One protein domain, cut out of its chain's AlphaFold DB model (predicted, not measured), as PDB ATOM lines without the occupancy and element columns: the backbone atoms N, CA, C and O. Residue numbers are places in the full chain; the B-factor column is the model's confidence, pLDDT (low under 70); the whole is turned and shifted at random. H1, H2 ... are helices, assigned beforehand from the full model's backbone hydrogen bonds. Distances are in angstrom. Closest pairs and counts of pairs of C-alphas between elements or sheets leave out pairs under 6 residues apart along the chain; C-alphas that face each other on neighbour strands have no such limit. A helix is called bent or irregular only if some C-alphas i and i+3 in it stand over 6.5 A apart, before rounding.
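Overview. This is residues 229 to 321 of the 624 residues of the protein "Peptidase_M78 domain-containing protein" of Chondromyces apiculatus DSM 436 (UniProt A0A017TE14). One helix, H1, runs through the middle of a small globule, and H2, H4 and H5 pack round it, crossing it at steep angles. H3 joins H2 to H4 through tight links and meets H1 only at its end, while the long H5 crosses H1 and extends past it. The printed part has 93 residues with five named helices, H1 to H5 in chain order, and no named strand: all helix. It is compact, with a radius of gyration of the C-alphas of 12.3 A and spans of 33 by 28 by 21 A.

Arrangement. H1, residues 229 to 241, is the hub and touches four helices. H2, residues 251 to 258, touches it at a steep tilt of 57 degrees, the C-alphas of Ala 233 and Leu 258 being closest at 4.5 A. H3, residues 262 to 274, touches H1 only at their ends, and only just, with 3 pairs of C-alphas within 8 A; Glu 229 and Pro 262 have the closest C-alphas, 6.2 A. H4, residues 276 to 291, touches H1 at a steep tilt of 49 degrees, closest at the C-alphas of Ala 235 and Phe 282, 5.0 A. H5, residues 301 to 321, touches H1 with residues 303 to 312 alone, closest at the C-alphas of Ile 234 and Ala 307, 5.0 A. H4 and H5 are apart. Every O i to N i+4 pair is within hydrogen-bond range in H1 and H2, against 6 of 9 in H3, 10 of 12 in H4 and 15 of 17 in H5.

Along the chain. H1 begins at C-alpha 229 (160.199, 180.828, 199.312) and is 18.6 A long. H2 measures 10.4 A. H3, 18.8 A, is irregular, with C-alphas 267 and 270 7.5 A apart; H4, 24.0 A, is only just irregular, with C-alphas 287 and 290 6.9 A apart. H5, 30.5 A, ends at C-alpha 321 (161.494, 177.329, 181.318).

Size, cuts and confidence. The two C-alphas farthest apart, those of Arg 244 and Arg 321, are 36.6 A apart. The printed part has no cut and no long link. Mean pLDDT of the printed part is 75.3; 28 residues are under 70, among them 241 to 246 and 290 to 303.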
ATOM      1  N   GLU A 229     161.395 181.062 200.124       86.94
ATOM      2  CA  GLU A 229     160.199 180.828 199.312       86.94
ATOM      3  C   GLU A 229     159.811 179.347 199.296       86.94
ATOM      4  O   GLU A 229     158.629 179.009 199.398       86.94
ATOM      5  N   GLN A 230     160.797 178.450 199.221       82.19
ATOM      6  CA  GLN A 230     160.552 177.015 199.258       82.19
ATOM      7  C   GLN A 230     160.039 176.578 200.643       82.19
ATOM      8  O   GLN A 230     159.082 175.805 200.728       82.19
ATOM      9  N   ALA A 231     160.609 177.112 201.727       85.31
ATOM     10  CA  ALA A 231     160.135 176.866 203.086       85.31
ATOM     11  C   ALA A 231     158.706 177.390 203.294       85.31
ATOM     12  O   ALA A 231     157.874 176.696 203.882       85.31
ATOM     13  N   ALA A 232     158.389 178.567 202.748       87.06
ATOM     14  CA  ALA A 232     157.049 179.143 202.779       87.06
ATOM     15  C   ALA A 232     156.039 178.276 202.017       87.06
ATOM     16  O   ALA A 232     154.940 178.036 202.522       87.06
ATOM     17  N   ALA A 233     156.409 177.755 200.844       83.44
ATOM     18  CA  ALA A 233     155.562 176.861 200.058       83.44
ATOM     19  C   ALA A 233     155.249 175.555 200.812       83.44
ATOM     20  O   ALA A 233     154.084 175.165 200.922       83.44
ATOM     21  N   ILE A 234     156.272 174.917 201.396       80.88
ATOM     22  CA  ILE A 234     156.128 173.685 202.189       80.88
ATOM     23  C   ILE A 234     155.262 173.945 203.427       80.88
ATOM     24  O   ILE A 234     154.291 173.227 203.657       80.88
ATOM     25  N   ALA A 235     155.562 174.990 204.201       85.75
ATOM     26  CA  ALA A 235     154.797 175.337 205.398       85.75
ATOM     27  C   ALA A 235     153.327 175.631 205.068       85.75
ATOM     28  O   ALA A 235     152.424 175.170 205.767       85.75
ATOM     29  N   THR A 236     153.071 176.326 203.956       84.56
ATOM     30  CA  THR A 236     151.716 176.590 203.457       84.56
ATOM     31  C   THR A 236     150.992 175.295 203.088       84.56
ATOM     32  O   THR A 236     149.830 175.119 203.460       84.56
ATOM     33  N   ALA A 237     151.659 174.360 202.406       78.31
ATOM     34  CA  ALA A 237     151.083 173.060 202.060       78.31
ATOM     35  C   ALA A 237     150.725 172.236 203.308       78.31
ATOM     36  O   ALA A 237     149.602 171.735 203.411       78.31
ATOM     37  N   LEU A 238     151.632 172.165 204.286       78.75
ATOM     38  CA  LEU A 238     151.412 171.449 205.547       78.75
ATOM     39  C   LEU A 238     150.289 172.077 206.380       78.75
ATOM     40  O   LEU A 238     149.444 171.369 206.933       78.75
ATOM     41  N   CYS A 239     150.231 173.409 206.425       79.31
ATOM     42  CA  CYS A 239     149.169 174.136 207.116       79.31
ATOM     43  C   CYS A 239     147.789 173.861 206.493       79.31
ATOM     44  O   CYS A 239     146.800 173.763 207.214       79.31
ATOM     45  N   ARG A 240     147.710 173.688 205.164       73.12
ATOM     46  CA  ARG A 240     146.457 173.371 204.454       73.12
ATOM     47  C   ARG A 240     145.973 171.939 204.673       73.12
ATOM     48  O   ARG A 240     144.772 171.728 204.789       73.12
ATOM     49  N   GLN A 241     146.882 170.965 204.697       68.19
ATOM     50  CA  GLN A 241     146.526 169.549 204.880       68.19
ATOM     51  C   GLN A 241     145.973 169.267 206.277       68.19
ATOM     52  O   GLN A 241     145.153 168.375 206.477       68.19
ATOM     53  N   SER A 242     146.389 170.059 207.256       65.00
ATOM     54  CA  SER A 242     146.034 169.868 208.648       65.00
ATOM     55  C   SER A 242     144.805 170.704 209.042       65.00
ATOM     56  O   SER A 242     144.879 171.596 209.884       65.00
ATOM     57  N   VAL A 243     143.672 170.400 208.398       51.28
ATOM     58  CA  VAL A 243     142.344 171.047 208.489       51.28
ATOM     59  C   VAL A 243     141.898 171.310 209.940       51.28
ATOM     60  O   VAL A 243     141.266 170.448 210.543       51.28
ATOM     61  N   ARG A 244     142.220 172.487 210.507       48.88
ATOM     62  CA  ARG A 244     141.603 173.047 211.740       48.88
ATOM     63  C   ARG A 244     141.588 174.584 211.800       48.88
ATOM     64  O   ARG A 244     140.652 175.111 212.378       48.88
ATOM     65  N   ASP A 245     142.532 175.277 211.151       58.09
ATOM     66  CA  ASP A 245     142.522 176.742 210.967       58.09
ATOM     67  C   ASP A 245     142.984 177.086 209.537       58.09
ATOM     68  O   ASP A 245     144.179 176.976 209.240       58.09
ATOM     69  N   PRO A 246     142.075 177.437 208.610       64.62
ATOM     70  CA  PRO A 246     142.454 177.781 207.247       64.62
ATOM     71  C   PRO A 246     143.211 179.115 207.215       64.62
ATOM     72  O   PRO A 246     142.816 180.090 207.851       64.62
ATOM     73  N   LEU A 247     144.289 179.174 206.429       73.06
ATOM     74  CA  LEU A 247     144.900 180.451 206.058       73.06
ATOM     75  C   LEU A 247     143.846 181.282 205.317       73.06
ATOM     76  O   LEU A 247     143.357 180.845 204.273       73.06
ATOM     77  N   ASN A 248     143.501 182.457 205.850       76.31
ATOM     78  CA  ASN A 248     142.464 183.333 205.299       76.31
ATOM     79  C   ASN A 248     142.970 184.138 204.089       76.31
ATOM     80  O   ASN A 248     142.907 185.359 204.049       76.31
ATOM     81  N   LEU A 249     143.508 183.428 203.103       75.25
ATOM     82  CA  LEU A 249     144.056 183.993 201.881       75.25
ATOM     83  C   LEU A 249     143.182 183.587 200.698       75.25
ATOM     84  O   LEU A 249     142.611 182.494 200.666       75.25
ATOM     85  N   SER A 250     143.110 184.450 199.684       73.50
ATOM     86  CA  SER A 250     142.390 184.113 198.455       73.50
ATOM     87  C   SER A 250     143.007 182.885 197.779       73.50
ATOM     88  O   SER A 250     144.212 182.632 197.872       73.50
ATOM     89  N   HIS A 251     142.188 182.124 197.048       65.12
ATOM     90  CA  HIS A 251     142.650 180.935 196.327       65.12
ATOM     91  C   HIS A 251     143.838 181.236 195.396       65.12
ATOM     92  O   HIS A 251     144.802 180.470 195.345       65.12
ATOM     93  N   THR A 252     143.807 182.382 194.711       64.56
ATOM     94  CA  THR A 252     144.883 182.853 193.829       64.56
ATOM     95  C   THR A 252     146.188 183.063 194.591       64.56
ATOM     96  O   THR A 252     147.238 182.590 194.164       64.56
ATOM     97  N   VAL A 253     146.130 183.734 195.742       71.19
ATOM     98  CA  VAL A 253     147.307 184.005 196.575       71.19
ATOM     99  C   VAL A 253     147.870 182.713 197.161       71.19
ATOM    100  O   VAL A 253     149.076 182.485 197.101       71.19
ATOM    101  N   LEU A 254     147.005 181.821 197.648       70.50
ATOM    102  CA  LEU A 254     147.419 180.508 198.142       70.50
ATOM    103  C   LEU A 254     148.090 179.665 197.059       70.50
ATOM    104  O   LEU A 254     149.064 178.974 197.339       70.50
ATOM    105  N   THR A 255     147.577 179.709 195.832       66.69
ATOM    106  CA  THR A 255     148.167 178.986 194.701       66.69
ATOM    107  C   THR A 255     149.563 179.521 194.399       66.69
ATOM    108  O   THR A 255     150.506 178.737 194.327       66.69
ATOM    109  N   LYS A 256     149.725 180.849 194.340       73.38
ATOM    110  CA  LYS A 256     151.036 181.489 194.160       73.38
ATOM    111  C   LYS A 256     152.023 181.129 195.279       73.38
ATOM    112  O   LYS A 256     153.170 180.774 195.001       73.38
ATOM    113  N   LEU A 257     151.576 181.119 196.535       77.50
ATOM    114  CA  LEU A 257     152.394 180.697 197.677       77.50
ATOM    115  C   LEU A 257     152.840 179.237 197.588       77.50
ATOM    116  O   LEU A 257     154.011 178.941 197.808       77.50
ATOM    117  N   LEU A 258     151.936 178.324 197.225       72.94
ATOM    118  CA  LEU A 258     152.261 176.905 197.046       72.94
ATOM    119  C   LEU A 258     153.268 176.668 195.913       72.94
ATOM    120  O   LEU A 258     153.987 175.671 195.934       72.94
ATOM    121  N   THR A 259     153.348 177.586 194.950       67.06
ATOM    122  CA  THR A 259     154.353 177.566 193.879       67.06
ATOM    123  C   THR A 259     155.658 178.288 194.239       67.06
ATOM    124  O   THR A 259     156.551 178.362 193.398       67.06
ATOM    125  N   GLY A 260     155.804 178.831 195.453       74.19
ATOM    126  CA  GLY A 260     156.999 179.589 195.844       74.19
ATOM    127  C   GLY A 260     157.174 180.891 195.050       74.19
ATOM    128  O   GLY A 260     158.294 181.261 194.692       74.19
ATOM    129  N   ASP A 261     156.074 181.559 194.695       78.62
ATOM    130  CA  ASP A 261     156.089 182.884 194.065       78.62
ATOM    131  C   ASP A 261     156.683 183.922 195.045       78.62
ATOM    132  O   ASP A 261     156.111 184.135 196.121       78.62
ATOM    133  N   PRO A 262     157.820 184.573 194.718       80.31
ATOM    134  CA  PRO A 262     158.499 185.469 195.650       80.31
ATOM    135  C   PRO A 262     157.672 186.707 196.005       80.31
ATOM    136  O   PRO A 262     157.762 187.207 197.125       80.31
ATOM    137  N   GLU A 263     156.862 187.223 195.077       81.81
ATOM    138  CA  GLU A 263     156.003 188.379 195.339       81.81
ATOM    139  C   GLU A 263     154.868 188.014 196.282       81.81
ATOM    140  O   GLU A 263     154.611 188.749 197.233       81.81
ATOM    141  N   ALA A 264     154.231 186.860 196.076       82.56
ATOM    142  CA  ALA A 264     153.192 186.366 196.967       82.56
ATOM    143  C   ALA A 264     153.745 186.097 198.370       82.56
ATOM    144  O   ALA A 264     153.124 186.506 199.353       82.56
ATOM    145  N   VAL A 265     154.930 185.477 198.475       86.19
ATOM    146  CA  VAL A 265     155.616 185.268 199.760       86.19
ATOM    147  C   VAL A 265     155.898 186.608 200.433       86.19
ATOM    148  O   VAL A 265     155.520 186.785 201.589       86.19
ATOM    149  N   ARG A 266     156.481 187.587 199.726       87.62
ATOM    150  CA  ARG A 266     156.756 188.924 200.285       87.62
ATOM    151  C   ARG A 266     155.486 189.655 200.720       87.62
ATOM    152  O   ARG A 266     155.451 190.180 201.830       87.62
ATOM    153  N   ALA A 267     154.457 189.676 199.874       87.44
ATOM    154  CA  ALA A 267     153.219 190.417 200.106       87.44
ATOM    155  C   ALA A 267     152.406 189.859 201.281       87.44
ATOM    156  O   ALA A 267     151.799 190.621 202.026       87.44
ATOM    157  N   THR A 268     152.419 188.539 201.472       88.12
ATOM    158  CA  THR A 268     151.635 187.873 202.526       88.12
ATOM    159  C   THR A 268     152.434 187.573 203.787       88.12
ATOM    160  O   THR A 268     151.846 187.174 204.789       88.12
ATOM    161  N   ARG A 269     153.760 187.784 203.791       88.12
ATOM    162  CA  ARG A 269     154.639 187.397 204.909       88.12
ATOM    163  C   ARG A 269     154.147 187.914 206.255       88.12
ATOM    164  O   ARG A 269     154.131 187.165 207.224       88.12
ATOM    165  N   SER A 270     153.761 189.189 206.325       86.44
ATOM    166  CA  SER A 270     153.311 189.804 207.579       86.44
ATOM    167  C   SER A 270     152.026 189.161 208.109       86.44
ATOM    168  O   SER A 270     151.927 188.913 209.306       86.44
ATOM    169  N   GLU A 271     151.082 188.839 207.222       86.00
ATOM    170  CA  GLU A 271     149.824 188.166 207.559       86.00
ATOM    171  C   GLU A 271     150.062 186.702 207.964       86.00
ATOM    172  O   GLU A 271     149.600 186.260 209.014       86.00
ATOM    173  N   LEU A 272     150.871 185.965 207.195       86.25
ATOM    174  CA  LEU A 272     151.240 184.576 207.486       86.25
ATOM    175  C   LEU A 272     151.968 184.436 208.831       86.25
ATOM    176  O   LEU A 272     151.710 183.495 209.578       86.25
ATOM    177  N   MET A 273     152.835 185.391 209.177       86.69
ATOM    178  CA  MET A 273     153.569 185.388 210.447       86.69
ATOM    179  C   MET A 273     152.683 185.624 211.679       86.69
ATOM    180  O   MET A 273     153.096 185.263 212.784       86.69
ATOM    181  N   GLN A 274     151.479 186.189 211.510       86.81
ATOM    182  CA  GLN A 274     150.484 186.313 212.586       86.81
ATOM    183  C   GLN A 274     149.811 184.969 212.897       86.81
ATOM    184  O   GLN A 274     149.334 184.761 214.013       86.81
ATOM    185  N   ASN A 275     149.812 184.027 211.949       86.81
ATOM    186  CA  ASN A 275     149.367 182.665 212.197       86.81
ATOM    187  C   ASN A 275     150.476 181.884 212.924       86.81
ATOM    188  O   ASN A 275     151.483 181.491 212.330       86.81
ATOM    189  N   ALA A 276     150.285 181.646 214.225       85.44
ATOM    190  CA  ALA A 276     151.279 180.996 215.082       85.44
ATOM    191  C   ALA A 276     151.726 179.622 214.551       85.44
ATOM    192  O   ALA A 276     152.914 179.304 214.584       85.44
ATOM    193  N   ARG A 277     150.790 178.838 214.002       83.12
ATOM    194  CA  ARG A 277     151.062 177.502 213.468       83.12
ATOM    195  C   ARG A 277     151.873 177.553 212.180       83.12
ATOM    196  O   ARG A 277     152.833 176.801 212.032       83.12
ATOM    197  N   TRP A 278     151.491 178.424 211.245       87.12
ATOM    198  CA  TRP A 278     152.251 178.608 210.013       87.12
ATOM    199  C   TRP A 278     153.669 179.085 210.325       87.12
ATOM    200  O   TRP A 278     154.618 178.534 209.782       87.12
ATOM    201  N   ASN A 279     153.825 180.044 211.243       87.50
ATOM    202  CA  ASN A 279     155.126 180.565 211.665       87.50
ATOM    203  C   ASN A 279     156.012 179.468 212.284       87.50
ATOM    204  O   ASN A 279     157.188 179.352 211.946       87.50
ATOM    205  N   GLU A 280     155.443 178.617 213.142       86.38
ATOM    206  CA  GLU A 280     156.149 177.457 213.698       86.38
ATOM    207  C   GLU A 280     156.599 176.478 212.602       86.38
ATOM    208  O   GLU A 280     157.767 176.091 212.568       86.38
ATOM    209  N   LEU A 281     155.700 176.109 211.681       85.88
ATOM    210  CA  LEU A 281     156.024 175.228 210.555       85.88
ATOM    211  C   LEU A 281     157.091 175.842 209.649       85.88
ATOM    212  O   LEU A 281     158.046 175.161 209.292       85.88
ATOM    213  N   PHE A 282     156.953 177.121 209.303       88.12
ATOM    214  CA  PHE A 282     157.908 177.847 208.478       88.12
ATOM    215  C   PHE A 282     159.301 177.819 209.097       88.12
ATOM    216  O   PHE A 282     160.241 177.434 208.411       88.12
ATOM    217  N   LYS A 283     159.432 178.135 210.393       86.38
ATOM    218  CA  LYS A 283     160.714 178.054 211.110       86.38
ATOM    219  C   LYS A 283     161.292 176.641 211.079       86.38
ATOM    220  O   LYS A 283     162.419 176.463 210.636       86.38
ATOM    221  N   LYS A 284     160.497 175.626 211.447       83.19
ATOM    222  CA  LYS A 284     160.940 174.219 211.431       83.19
ATOM    223  C   LYS A 284     161.433 173.785 210.047       83.19
ATOM    224  O   LYS A 284     162.461 173.117 209.949       83.19
ATOM    225  N   VAL A 285     160.715 174.151 208.982       82.81
ATOM    226  CA  VAL A 285     161.119 173.841 207.602       82.81
ATOM    227  C   VAL A 285     162.379 174.614 207.224       82.81
ATOM    228  O   VAL A 285     163.326 174.002 206.739       82.81
ATOM    229  N   ALA A 286     162.410 175.930 207.446       84.12
ATOM    230  CA  ALA A 286     163.528 176.792 207.076       84.12
ATOM    231  C   ALA A 286     164.836 176.342 207.744       84.12
ATOM    232  O   ALA A 286     165.849 176.212 207.061       84.12
ATOM    233  N   ASP A 287     164.791 175.989 209.031       79.81
ATOM    234  CA  ASP A 287     165.942 175.477 209.788       79.81
ATOM    235  C   ASP A 287     166.412 174.097 209.282       79.81
ATOM    236  O   ASP A 287     167.588 173.748 209.365       79.81
ATOM    237  N   SER A 288     165.497 173.301 208.725       72.25
ATOM    238  CA  SER A 288     165.766 171.939 208.242       72.25
ATOM    239  C   SER A 288     166.302 171.879 206.804       72.25
ATOM    240  O   SER A 288     166.968 170.914 206.413       72.25
ATOM    241  N   MET A 289     166.001 172.893 205.991       70.75
ATOM    242  CA  MET A 289     166.333 172.940 204.564       70.75
ATOM    243  C   MET A 289     167.845 172.891 204.257       70.75
ATOM    244  O   MET A 289     168.225 172.105 203.383       70.75
ATOM    245  N   PRO A 290     168.734 173.612 204.976       57.59
ATOM    246  CA  PRO A 290     170.186 173.535 204.765       57.59
ATOM    247  C   PRO A 290     170.774 172.132 204.978       57.59
ATOM    248  O   PRO A 290     171.826 171.803 204.435       57.59
ATOM    249  N   HIS A 291     170.097 171.288 205.760       49.47
ATOM    250  CA  HIS A 291     170.563 169.953 206.135       49.47
ATOM    251  C   HIS A 291     169.945 168.830 205.288       49.47
ATOM    252  O   HIS A 291     170.210 167.649 205.527       49.47
ATOM    253  N   GLY A 292     169.130 169.181 204.286       50.31
ATOM    254  CA  GLY A 292     168.543 168.231 203.341       50.31
ATOM    255  C   GLY A 292     167.548 167.247 203.964       50.31
ATOM    256  O   GLY A 292     167.272 166.212 203.356       50.31
ATOM    257  N   LYS A 293     167.030 167.531 205.168       54.69
ATOM    258  CA  LYS A 293     166.081 166.668 205.881       54.69
ATOM    259  C   LYS A 293     165.106 167.482 206.720       54.69
ATOM    260  O   LYS A 293     165.466 167.985 207.776       54.69
ATOM    261  N   VAL A 294     163.846 167.513 206.296       55.25
ATOM    262  CA  VAL A 294     162.714 168.022 207.084       55.25
ATOM    263  C   VAL A 294     162.205 166.898 207.999       55.25
ATOM    264  O   VAL A 294     161.107 166.391 207.832       55.25
ATOM    265  N   THR A 295     163.045 166.420 208.921       52.31
ATOM    266  CA  THR A 295     162.728 165.260 209.788       52.31
ATOM    267  C   THR A 295     162.241 165.644 211.187       52.31
ATOM    268  O   THR A 295     161.991 164.765 212.003       52.31
ATOM    269  N   ALA A 296     162.134 166.940 211.490       54.03
ATOM    270  CA  ALA A 296     161.788 167.459 212.821       54.03
ATOM    271  C   ALA A 296     160.353 168.016 212.916       54.03
ATOM    272  O   ALA A 296     160.050 168.814 213.805       54.03
ATOM    273  N   ILE A 297     159.474 167.656 211.977       64.19
ATOM    274  CA  ILE A 297     158.081 168.112 211.973       64.19
ATOM    275  C   ILE A 297     157.193 166.994 212.518       64.19
ATOM    276  O   ILE A 297     157.201 165.896 211.973       64.19
ATOM    277  N   ASP A 298     156.397 167.297 213.550       64.88
ATOM    278  CA  ASP A 298     155.387 166.401 214.138       64.88
ATOM    279  C   ASP A 298     154.168 166.218 213.205       64.88
ATOM    280  O   ASP A 298     153.025 166.522 213.553       64.88
ATOM    281  N   LEU A 299     154.415 165.774 211.973       68.00
ATOM    282  CA  LEU A 299     153.419 165.422 210.963       68.00
ATOM    283  C   LEU A 299     153.784 164.062 210.348       68.00
ATOM    284  O   LEU A 299     154.953 163.681 210.374       68.00
ATOM    285  N   PRO A 300     152.814 163.319 209.786       67.56
ATOM    286  CA  PRO A 300     153.115 162.072 209.093       67.56
ATOM    287  C   PRO A 300     154.152 162.291 207.983       67.56
ATOM    288  O   PRO A 300     153.989 163.198 207.165       67.56
ATOM    289  N   ASP A 301     155.169 161.425 207.894       68.31
ATOM    290  CA  ASP A 301     156.226 161.505 206.865       68.31
ATOM    291  C   ASP A 301     155.653 161.636 205.451       68.31
ATOM    292  O   ASP A 301     156.201 162.335 204.600       68.31
ATOM    293  N   ARG A 302     154.508 160.990 205.198       67.75
ATOM    294  CA  ARG A 302     153.785 161.101 203.932       67.75
ATOM    295  C   ARG A 302     153.448 162.555 203.600       67.75
ATOM    296  O   ARG A 302     153.776 162.987 202.503       67.75
ATOM    297  N   ASP A 303     152.834 163.282 204.530       68.62
ATOM    298  CA  ASP A 303     152.353 164.662 204.367       68.62
ATOM    299  C   ASP A 303     153.513 165.634 204.127       68.62
ATOM    300  O   ASP A 303     153.485 166.448 203.198       68.62
ATOM    301  N   VAL A 304     154.591 165.461 204.895       71.75
ATOM    302  CA  VAL A 304     155.855 166.191 204.724       71.75
ATOM    303  C   VAL A 304     156.448 165.944 203.339       71.75
ATOM    304  O   VAL A 304     156.764 166.894 202.621       71.75
ATOM    305  N   ASN A 305     156.515 164.686 202.909       69.25
ATOM    306  CA  ASN A 305     157.021 164.324 201.589       69.25
ATOM    307  C   ASN A 305     156.150 164.889 200.452       69.25
ATOM    308  O   ASN A 305     156.711 165.383 199.472       69.25
ATOM    309  N   ILE A 306     154.811 164.908 200.599       67.94
ATOM    310  CA  ILE A 306     153.898 165.564 199.636       67.94
ATOM    311  C   ILE A 306     154.287 167.033 199.468       67.94
ATOM    312  O   ILE A 306     154.447 167.531 198.351       67.94
ATOM    313  N   ALA A 307     154.403 167.743 200.592       72.38
ATOM    314  CA  ALA A 307     154.644 169.177 200.605       72.38
ATOM    315  C   ALA A 307     155.999 169.526 199.976       72.38
ATOM    316  O   ALA A 307     156.086 170.460 199.173       72.38
ATOM    317  N   ILE A 308     157.048 168.752 200.278       73.12
ATOM    318  CA  ILE A 308     158.367 168.981 199.686       73.12
ATOM    319  C   ILE A 308     158.346 168.685 198.185       73.12
ATOM    320  O   ILE A 308     158.828 169.517 197.412       73.12
ATOM    321  N   ALA A 309     157.750 167.569 197.754       68.81
ATOM    322  CA  ALA A 309     157.634 167.232 196.338       68.81
ATOM    323  C   ALA A 309     156.922 168.344 195.544       68.81
ATOM    324  O   ALA A 309     157.441 168.806 194.526       68.81
ATOM    325  N   HIS A 310     155.793 168.857 196.050       69.38
ATOM    326  CA  HIS A 310     155.088 170.003 195.459       69.38
ATOM    327  C   HIS A 310     155.959 171.258 195.348       69.38
ATOM    328  O   HIS A 310     155.937 171.922 194.312       69.38
ATOM    329  N   SER A 311     156.756 171.569 196.372       73.19
ATOM    330  CA  SER A 311     157.668 172.717 196.310       73.19
ATOM    331  C   SER A 311     158.752 172.546 195.234       73.19
ATOM    332  O   SER A 311     159.091 173.501 194.535       73.19
ATOM    333  N   LYS A 312     159.259 171.317 195.045       75.12
ATOM    334  CA  LYS A 312     160.303 171.004 194.058       75.12
ATOM    335  C   LYS A 312     159.796 171.041 192.627       75.12
ATOM    336  O   LYS A 312     160.508 171.515 191.752       75.12
ATOM    337  N   ILE A 313     158.560 170.619 192.393       74.12
ATOM    338  CA  ILE A 313     157.900 170.708 191.085       74.12
ATOM    339  C   ILE A 313     157.953 172.130 190.512       74.12
ATOM    340  O   ILE A 313     158.201 172.301 189.318       74.12
ATOM    341  N   SER A 314     157.720 173.143 191.351       74.44
ATOM    342  CA  SER A 314     157.758 174.533 190.898       74.44
ATOM    343  C   SER A 314     159.174 174.933 190.478       74.44
ATOM    344  O   SER A 314     159.360 175.436 189.374       74.44
ATOM    345  N   ASP A 315     160.194 174.608 191.281       79.94
ATOM    346  CA  ASP A 315     161.599 174.886 190.942       79.94
ATOM    347  C   ASP A 315     162.045 174.162 189.659       79.94
ATOM    348  O   ASP A 315     162.687 174.758 188.796       79.94
ATOM    349  N   LEU A 316     161.626 172.908 189.466       82.94
ATOM    350  CA  LEU A 316     161.879 172.151 188.234       82.94
ATOM    351  C   LEU A 316     161.138 172.736 187.023       82.94
ATOM    352  O   LEU A 316     161.646 172.693 185.902       82.94
ATOM    353  N   THR A 317     159.961 173.320 187.243       81.12
ATOM    354  CA  THR A 317     159.217 174.056 186.216       81.12
ATOM    355  C   THR A 317     159.950 175.330 185.805       81.12
ATOM    356  O   THR A 317     160.127 175.557 184.605       81.12
ATOM    357  N   ARG A 318     160.442 176.111 186.777       83.38
ATOM    358  CA  ARG A 318     161.289 177.285 186.511       83.38
ATOM    359  C   ARG A 318     162.553 176.887 185.768       83.38
ATOM    360  O   ARG A 318     162.888 177.486 184.755       83.38
ATOM    361  N   PHE A 319     163.217 175.817 186.213       88.19
ATOM    362  CA  PHE A 319     164.381 175.263 185.528       88.19
ATOM    363  C   PHE A 319     164.073 174.923 184.067       88.19
ATOM    364  O   PHE A 319     164.817 175.341 183.188       88.19
ATOM    365  N   ALA A 320     162.983 174.199 183.787       87.50
ATOM    366  CA  ALA A 320     162.631 173.804 182.426       87.50
ATOM    367  C   ALA A 320     162.403 175.023 181.515       87.50
ATOM    368  O   ALA A 320     162.898 175.049 180.387       87.50
ATOM    369  N   ARG A 321     161.710 176.053 182.022       85.50
ATOM    370  CA  ARG A 321     161.494 177.329 181.318       85.50
ATOM    371  C   ARG A 321     162.804 178.069 181.066       85.50
ATOM    372  O   ARG A 321     163.065 178.470 179.936       85.50
TER     373      ARG A 321